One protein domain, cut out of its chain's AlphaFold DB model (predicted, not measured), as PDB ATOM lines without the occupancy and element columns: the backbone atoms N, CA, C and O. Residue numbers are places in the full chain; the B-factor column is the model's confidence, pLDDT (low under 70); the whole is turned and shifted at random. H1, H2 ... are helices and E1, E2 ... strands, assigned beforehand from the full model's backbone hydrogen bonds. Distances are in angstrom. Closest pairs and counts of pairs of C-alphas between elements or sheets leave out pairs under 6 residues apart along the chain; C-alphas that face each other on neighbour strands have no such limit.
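This is residues 1 to 61 of the 110 residues of an uncharacterized protein of Pseudomonas straminea (UniProt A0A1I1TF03). This is a small antiparallel sheet of three strands, E2 E1 E3, with two helices packed on it: the short H1 at a height of 8.4 A, and the longer H2, which grazes the sheet at its edge strand E2. The two helices make a corner with each other, joined by a tight link, and residues 1 to 6 lead into the sheet from Met 1, at one extreme of the length. The 61 printed residues hold three named strands and then two named helices, in the order E1 E2 E3 H1 H2 along the chain, and the class is mixed, helices and strands. The whole is compact, with a radius of gyration of the C-alphas of 11.4 A, and the C-alphas span 35 by 31 by 24 A.

Begin with E1, residues 7 to 12, the inner strand of the sheet. E2, residues 18 to 22, is its antiparallel neighbour, with 147 degrees between their directions, and the two form a hairpin. Look there for N 9 and O 22, 2.8 A apart, and N 11 and O 20, 2.9 A apart, both within hydrogen-bond range. E3, residues 31 to 34, is the other antiparallel neighbour of E1, at 141 degrees; here N 8 and O 33 are within hydrogen-bond range at 2.8 A, and so are N 33 and O 8 at 2.9 A. E2 and E3 are the edge strands, and they are apart from each other. Next find H1, residues 38 to 45, which is on the sheet at a height over the sheet of 8.4 A. It lies beside the strands, over none of them, but only just: dropped onto the local plane, 2 of its 8 C-alphas fall on E2 and 2 on E3. Its closest C-alphas to E2 are those of Trp 43 and Leu 18, 7.1 A apart, and to E3 those of Val 40 and Leu 33, 7.5 A apart. H2, residues 49 to 61, is on the sheet too but only grazes it, with its residues 50 to 59; its closest C-alphas to E2 are those of Ala 51 and Arg 20, 6.2 A apart. H1 and H2 are close but not clearly touching, with the closest C-alphas, those of Leu 44 and Gln 52, 6.5 A apart, and their lines are about perpendicular at 78 degrees. In H1 and H2 every O i to N i+4 pair is within hydrogen-bond range.

Find C-alpha 7 at (289.971, 375.495, 285.307); from there E1 runs 15.4 A to C-alpha 12. With five residues between them, E2 follows E1, beginning at Leu 18 and running 11.2 A to Asp 22. E3 goes from Asp 31 to Ala 34, 10.4 A. Find C-alpha 38 at (290.402, 370.061, 297.241), where H1 begins; it runs 10.6 A to Arg 45. H2 starts at Ala 49 and runs 18.0 A to C-alpha 61 at (278.485, 364.906, 276.264).

The two C-alphas farthest apart are those of Met 1 and Gln 50, at 35.3 A, while those of the first and last printed residues, Met 1 and Arg 61, are 30.6 A apart. The printed part has no cut. No link is long: those from E1 to E2, E3 to H1 and H1 to H2 are tight, and the one from E2 to E3, with 8 residues, is short. The mean pLDDT of the printed part is 79.6; look for low confidence, under 70, at residues 1 to 5 and residues 47 to 53.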
ATOM      1  N   MET A   1     302.943 383.095 285.487       40.19
ATOM      2  CA  MET A   1     301.939 382.751 284.465       40.19
ATOM      3  C   MET A   1     301.714 381.254 284.599       40.19
ATOM      4  O   MET A   1     302.602 380.496 284.245       40.19
ATOM      5  N   ASP A   2     300.646 380.852 285.295       47.03
ATOM      6  CA  ASP A   2     300.268 379.445 285.544       47.03
ATOM      7  C   ASP A   2     299.387 378.989 284.366       47.03
ATOM      8  O   ASP A   2     298.176 378.844 284.493       47.03
ATOM      9  N   GLU A   3     299.981 378.903 283.173       52.12
ATOM     10  CA  GLU A   3     299.320 378.351 281.986       52.12
ATOM     11  C   GLU A   3     299.456 376.829 282.033       52.12
ATOM     12  O   GLU A   3     300.547 376.287 281.859       52.12
ATOM     13  N   GLY A   4     298.350 376.130 282.307       61.53
ATOM     14  CA  GLY A   4     298.287 374.674 282.154       61.53
ATOM     15  C   GLY A   4     297.393 373.926 283.138       61.53
ATOM     16  O   GLY A   4     297.140 372.743 282.926       61.53
ATOM     17  N   LYS A   5     296.885 374.562 284.202       66.88
ATOM     18  CA  LYS A   5     295.919 373.883 285.078       66.88
ATOM     19  C   LYS A   5     294.511 373.996 284.500       66.88
ATOM     20  O   LYS A   5     294.055 375.121 284.299       66.88
ATOM     21  N   PRO A   6     293.808 372.870 284.273       81.56
ATOM     22  CA  PRO A   6     292.411 372.921 283.875       81.56
ATOM     23  C   PRO A   6     291.616 373.685 284.938       81.56
ATOM     24  O   PRO A   6     291.713 373.402 286.138       81.56
ATOM     25  N   VAL A   7     290.875 374.691 284.484       90.62
ATOM     26  CA  VAL A   7     289.971 375.495 285.307       90.62
ATOM     27  C   VAL A   7     288.540 375.017 285.101       90.62
ATOM     28  O   VAL A   7     288.193 374.522 284.032       90.62
ATOM     29  N   VAL A   8     287.721 375.168 286.133       89.31
ATOM     30  CA  VAL A   8     286.268 375.007 286.055       89.31
ATOM     31  C   VAL A   8     285.591 376.294 286.480       89.31
ATOM     32  O   VAL A   8     286.071 377.014 287.360       89.31
ATOM     33  N   TYR A   9     284.465 376.570 285.847       91.88
ATOM     34  CA  TYR A   9     283.645 377.739 286.099       91.88
ATOM     35  C   TYR A   9     282.607 377.382 287.152       91.88
ATOM     36  O   TYR A   9     282.040 376.291 287.129       91.88
ATOM     37  N   ALA A  10     282.385 378.277 288.110       90.81
ATOM     38  CA  ALA A  10     281.569 378.000 289.276       90.81
ATOM     39  C   ALA A  10     280.502 379.074 289.492       90.81
ATOM     40  O   ALA A  10     280.727 380.270 289.298       90.81
ATOM     41  N   LEU A  11     279.338 378.629 289.959       90.31
ATOM     42  CA  LEU A  11     278.320 379.483 290.556       90.31
ATOM     43  C   LEU A  11     278.289 379.206 292.053       90.31
ATOM     44  O   LEU A  11     277.975 378.096 292.498       90.31
ATOM     45  N   ARG A  12     278.573 380.247 292.827       90.19
ATOM     46  CA  ARG A  12     278.435 380.264 294.278       90.19
ATOM     47  C   ARG A  12     277.125 380.911 294.689       90.19
ATOM     48  O   ARG A  12     276.778 381.993 294.218       90.19
ATOM     49  N   GLY A  13     276.430 380.248 295.602       87.00
ATOM     50  CA  GLY A  13     275.255 380.766 296.286       87.00
ATOM     51  C   GLY A  13     275.607 381.570 297.535       87.00
ATOM     52  O   GLY A  13     276.763 381.911 297.798       87.00
ATOM     53  N   ALA A  14     274.589 381.828 298.357       83.44
ATOM     54  CA  ALA A  14     274.770 382.466 299.655       83.44
ATOM     55  C   ALA A  14     275.774 381.684 300.527       83.44
ATOM     56  O   ALA A  14     275.774 380.453 300.537       83.44
ATOM     57  N   HIS A  15     276.601 382.410 301.286       81.88
ATOM     58  CA  HIS A  15     277.657 381.859 302.154       81.88
ATOM     59  C   HIS A  15     278.801 381.137 301.415       81.88
ATOM     60  O   HIS A  15     279.527 380.358 302.024       81.88
ATOM     61  N   GLY A  16     278.977 381.378 300.110       82.06
ATOM     62  CA  GLY A  16     280.097 380.829 299.337       82.06
ATOM     63  C   GLY A  16     279.943 379.357 298.939       82.06
ATOM     64  O   GLY A  16     280.881 378.781 298.390       82.06
ATOM     65  N   ARG A  17     278.770 378.749 299.171       84.88
ATOM     66  CA  ARG A  17     278.474 377.362 298.781       84.88
ATOM     67  C   ARG A  17     278.476 377.215 297.263       84.88
ATOM     68  O   ARG A  17     277.783 377.961 296.574       84.88
ATOM     69  N   LEU A  18     279.198 376.221 296.757       86.94
ATOM     70  CA  LEU A  18     279.156 375.838 295.348       86.94
ATOM     71  C   LEU A  18     277.789 375.240 295.003       86.94
ATOM     72  O   LEU A  18     277.366 374.268 295.624       86.94
ATOM     73  N   LEU A  19     277.109 375.839 294.027       84.12
ATOM     74  CA  LEU A  19     275.805 375.391 293.529       84.12
ATOM     75  C   LEU A  19     275.918 374.690 292.174       84.12
ATOM     76  O   LEU A  19     275.142 373.788 291.874       84.12
ATOM     77  N   ARG A  20     276.875 375.116 291.346       85.12
ATOM     78  CA  ARG A  20     277.132 374.545 290.024       85.12
ATOM     79  C   ARG A  20     278.606 374.684 289.679       85.12
ATOM     80  O   ARG A  20     279.214 375.709 289.986       85.12
ATOM     81  N   LEU A  21     279.131 373.662 289.018       86.81
ATOM     82  CA  LEU A  21     280.403 373.686 288.310       86.81
ATOM     83  C   LEU A  21     280.140 373.425 286.829       86.81
ATOM     84  O   LEU A  21     279.118 372.829 286.491       86.81
ATOM     85  N   ASP A  22     281.045 373.877 285.970       83.62
ATOM     86  CA  ASP A  22     281.015 373.635 284.532       83.62
ATOM     87  C   ASP A  22     282.440 373.679 283.950       83.62
ATOM     88  O   ASP A  22     283.331 374.325 284.512       83.62
ATOM     89  N   ASN A  23     282.684 372.949 282.860       83.19
ATOM     90  CA  ASN A  23     283.975 372.959 282.155       83.19
ATOM     91  C   ASN A  23     284.074 374.132 281.157       83.19
ATOM     92  O   ASN A  23     285.169 374.436 280.684       83.19
ATOM     93  N   GLN A  24     282.956 374.812 280.883       82.94
ATOM     94  CA  GLN A  24     282.869 376.011 280.052       82.94
ATOM     95  C   GLN A  24     282.254 377.196 280.816       82.94
ATOM     96  O   GLN A  24     281.518 376.995 281.785       82.94
ATOM     97  N   PRO A  25     282.531 378.451 280.409       87.12
ATOM     98  CA  PRO A  25     281.841 379.609 280.962       87.12
ATOM     99  C   PRO A  25     280.326 379.503 280.757       87.12
ATOM    100  O   PRO A  25     279.873 379.130 279.678       87.12
ATOM    101  N   PHE A  26     279.536 379.898 281.756       85.00
ATOM    102  CA  PHE A  26     278.073 379.899 281.664       85.00
ATOM    103  C   PHE A  26     277.461 381.154 282.287       85.00
ATOM    104  O   PHE A  26     278.066 381.826 283.126       85.00
ATOM    105  N   GLU A  27     276.234 381.477 281.878       86.12
ATOM    106  CA  GLU A  27     275.512 382.643 282.385       86.12
ATOM    107  C   GLU A  27     275.267 382.533 283.899       86.12
ATOM    108  O   GLU A  27     274.772 381.527 284.404       86.12
ATOM    109  N   GLY A  28     275.626 383.589 284.630       87.56
ATOM    110  CA  GLY A  28     275.489 383.643 286.083       87.56
ATOM    111  C   GLY A  28     276.658 383.041 286.863       87.56
ATOM    112  O   GLY A  28     276.651 383.144 288.088       87.56
ATOM    113  N   MET A  29     277.676 382.465 286.210       91.31
ATOM    114  CA  MET A  29     278.913 382.089 286.906       91.31
ATOM    115  C   MET A  29     279.525 383.305 287.619       91.31
ATOM    116  O   MET A  29     279.462 384.432 287.123       91.31
ATOM    117  N   ASN A  30     280.133 383.083 288.781       93.31
ATOM    118  CA  ASN A  30     280.723 384.152 289.587       93.31
ATOM    119  C   ASN A  30     282.089 383.798 290.183       93.31
ATOM    120  O   ASN A  30     282.640 384.604 290.930       93.31
ATOM    121  N   ASP A  31     282.638 382.626 289.856       92.75
ATOM    122  CA  ASP A  31     283.966 382.214 290.297       92.75
ATOM    123  C   ASP A  31     284.620 381.233 289.307       92.75
ATOM    124  O   ASP A  31     283.954 380.620 288.468       92.75
ATOM    125  N   THR A  32     285.937 381.077 289.423       92.69
ATOM    126  CA  THR A  32     286.739 380.099 288.682       92.69
ATOM    127  C   THR A  32     287.654 379.355 289.637       92.69
ATOM    128  O   THR A  32     288.420 379.964 290.384       92.69
ATOM    129  N   LEU A  33     287.620 378.029 289.578       91.31
ATOM    130  CA  LEU A  33     288.397 377.157 290.448       91.31
ATOM    131  C   LEU A  33     289.378 376.320 289.637       91.31
ATOM    132  O   LEU A  33     289.095 375.915 288.512       91.31
ATOM    133  N   ALA A  34     290.515 375.976 290.240       90.06
ATOM    134  CA  ALA A  34     291.347 374.908 289.701       90.06
ATOM    135  C   ALA A  34     290.578 373.578 289.790       90.06
ATOM    136  O   ALA A  34     290.103 373.206 290.869       90.06
ATOM    137  N   PHE A  35     290.498 372.839 288.681       83.62
ATOM    138  CA  PHE A  35     289.765 371.573 288.597       83.62
ATOM    139  C   PHE A  35     290.227 370.552 289.646       83.62
ATOM    140  O   PHE A  35     289.422 369.875 290.278       83.62
ATOM    141  N   HIS A  36     291.534 370.498 289.909       84.12
ATOM    142  CA  HIS A  36     292.135 369.599 290.898       84.12
ATOM    143  C   HIS A  36     292.169 370.167 292.324       84.12
ATOM    144  O   HIS A  36     292.899 369.663 293.177       84.12
ATOM    145  N   SER A  37     291.419 371.232 292.605       88.38
ATOM    146  CA  SER A  37     291.344 371.771 293.959       88.38
ATOM    147  C   SER A  37     290.648 370.788 294.910       88.38
ATOM    148  O   SER A  37     289.754 370.016 294.536       88.38
ATOM    149  N   ALA A  38     291.049 370.833 296.184       86.75
ATOM    150  CA  ALA A  38     290.402 370.061 297.241       86.75
ATOM    151  C   ALA A  38     288.908 370.409 297.366       86.75
ATOM    152  O   ALA A  38     288.104 369.538 297.693       86.75
ATOM    153  N   GLU A  39     288.539 371.655 297.059       87.69
ATOM    154  CA  GLU A  39     287.162 372.142 297.086       87.69
ATOM    155  C   GLU A  39     286.294 371.489 296.003       87.69
ATOM    156  O   GLU A  39     285.255 370.921 296.334       87.69
ATOM    157  N   VAL A  40     286.741 371.474 294.740       85.38
ATOM    158  CA  VAL A  40     286.037 370.776 293.643       85.38
ATOM    159  C   VAL A  40     285.885 369.294 293.974       85.38
ATOM    160  O   VAL A  40     284.796 368.729 293.889       85.38
ATOM    161  N   SER A  41     286.963 368.676 294.454       83.44
ATOM    162  CA  SER A  41     286.960 367.277 294.884       83.44
ATOM    163  C   SER A  41     285.954 367.007 296.010       83.44
ATOM    164  O   SER A  41     285.309 365.960 296.033       83.44
ATOM    165  N   HIS A  42     285.825 367.930 296.964       84.44
ATOM    166  CA  HIS A  42     284.860 367.833 298.054       84.44
ATOM    167  C   HIS A  42     283.425 368.017 297.548       84.44
ATOM    168  O   HIS A  42     282.566 367.209 297.891       84.44
ATOM    169  N   TRP A  43     283.181 369.015 296.696       83.38
ATOM    170  CA  TRP A  43     281.866 369.271 296.110       83.38
ATOM    171  C   TRP A  43     281.367 368.097 295.270       83.38
ATOM    172  O   TRP A  43     280.207 367.727 295.386       83.38
ATOM    173  N   LEU A  44     282.245 367.439 294.507       76.94
ATOM    174  CA  LEU A  44     281.904 366.223 293.757       76.94
ATOM    175  C   LEU A  44     281.518 365.047 294.671       76.94
ATOM    176  O   LEU A  44     280.738 364.188 294.272       76.94
ATOM    177  N   ARG A  45     282.023 365.005 295.911       77.88
ATOM    178  CA  ARG A  45     281.728 363.941 296.888       77.88
ATOM    179  C   ARG A  45     280.577 364.268 297.842       77.88
ATOM    180  O   ARG A  45     280.025 363.347 298.436       77.88
ATOM    181  N   SER A  46     280.198 365.537 298.003       73.50
ATOM    182  CA  SER A  46     279.269 365.992 299.053       73.50
ATOM    183  C   SER A  46     277.776 365.734 298.781       73.50
ATOM    184  O   SER A  46     276.936 366.169 299.562       73.50
ATOM    185  N   GLY A  47     277.424 365.007 297.715       58.44
ATOM    186  CA  GLY A  47     276.076 364.458 297.518       58.44
ATOM    187  C   GLY A  47     274.962 365.421 297.080       58.44
ATOM    188  O   GLY A  47     273.791 365.075 297.245       58.44
ATOM    189  N   GLU A  48     275.257 366.583 296.482       64.62
ATOM    190  CA  GLU A  48     274.239 367.369 295.753       64.62
ATOM    191  C   GLU A  48     273.915 366.678 294.420       64.62
ATOM    192  O   GLU A  48     274.332 367.088 293.338       64.62
ATOM    193  N   ALA A  49     273.203 365.555 294.526       63.03
ATOM    194  CA  ALA A  49     273.144 364.533 293.490       63.03
ATOM    195  C   ALA A  49     272.597 365.027 292.145       63.03
ATOM    196  O   ALA A  49     272.920 364.437 291.122       63.03
ATOM    197  N   GLN A  50     271.767 366.073 292.119       65.12
ATOM    198  CA  GLN A  50     271.204 366.579 290.868       65.12
ATOM    199  C   GLN A  50     272.204 367.450 290.098       65.12
ATOM    200  O   GLN A  50     272.523 367.123 288.961       65.12
ATOM    201  N   ALA A  51     272.781 368.473 290.736       66.31
ATOM    202  CA  ALA A  51     273.774 369.343 290.100       66.31
ATOM    203  C   ALA A  51     275.031 368.568 289.665       66.31
ATOM    204  O   ALA A  51     275.576 368.812 288.593       66.31
ATOM    205  N   GLN A  52     275.452 367.575 290.456       67.88
ATOM    206  CA  GLN A  52     276.560 366.684 290.097       67.88
ATOM    207  C   GLN A  52     276.232 365.788 288.896       67.88
ATOM    208  O   GLN A  52     277.085 365.586 288.037       67.88
ATOM    209  N   ARG A  53     275.009 365.240 288.823       68.56
ATOM    210  CA  ARG A  53     274.568 364.425 287.678       68.56
ATOM    211  C   ARG A  53     274.469 365.255 286.413       68.56
ATOM    212  O   ARG A  53     274.835 364.754 285.360       68.56
ATOM    213  N   ASP A  54     273.964 366.476 286.512       70.81
ATOM    214  CA  ASP A  54     273.811 367.355 285.356       70.81
ATOM    215  C   ASP A  54     275.185 367.792 284.833       70.81
ATOM    216  O   ASP A  54     275.433 367.697 283.634       70.81
ATOM    217  N   TRP A  55     276.124 368.117 285.729       70.81
ATOM    218  CA  TRP A  55     277.514 368.384 285.354       70.81
ATOM    219  C   TRP A  55     278.206 367.164 284.730       70.81
ATOM    220  O   TRP A  55     278.852 367.288 283.693       70.81
ATOM    221  N   LEU A  56     278.041 365.972 285.316       74.38
ATOM    222  CA  LEU A  56     278.608 364.745 284.753       74.38
ATOM    223  C   LEU A  56     278.032 364.452 283.362       74.38
ATOM    224  O   LEU A  56     278.785 364.123 282.455       74.38
ATOM    225  N   ARG A  57     276.719 364.623 283.168       75.50
ATOM    226  CA  ARG A  57     276.067 364.434 281.863       75.50
ATOM    227  C   ARG A  57     276.592 365.401 280.806       75.50
ATOM    228  O   ARG A  57     276.781 364.980 279.668       75.50
ATOM    229  N   GLU A  58     276.805 366.668 281.157       73.56
ATOM    230  CA  GLU A  58     277.344 367.649 280.208       73.56
ATOM    231  C   GLU A  58     278.818 367.360 279.896       73.56
ATOM    232  O   GLU A  58     279.204 367.298 278.731       73.56
ATOM    233  N   SER A  59     279.613 367.033 280.916       73.81
ATOM    234  CA  SER A  59     281.000 366.590 280.741       73.81
ATOM    235  C   SER A  59     281.098 365.353 279.838       73.81
ATOM    236  O   SER A  59     281.909 365.317 278.912       73.81
ATOM    237  N   ASP A  60     280.258 364.340 280.060       82.94
ATOM    238  CA  ASP A  60     280.206 363.136 279.224       82.94
ATOM    239  C   ASP A  60     279.811 363.477 277.782       82.94
ATOM    240  O   ASP A  60     280.351 362.908 276.830       82.94
ATOM    241  N   ARG A  61     278.890 364.432 277.593       80.38
ATOM    242  CA  ARG A  61     278.485 364.906 276.264       80.38
ATOM    243  C   ARG A  61     279.654 365.541 275.518       80.38
ATOM    244  O   ARG A  61     279.799 365.277 274.322       80.38
TER     245      ARG A  61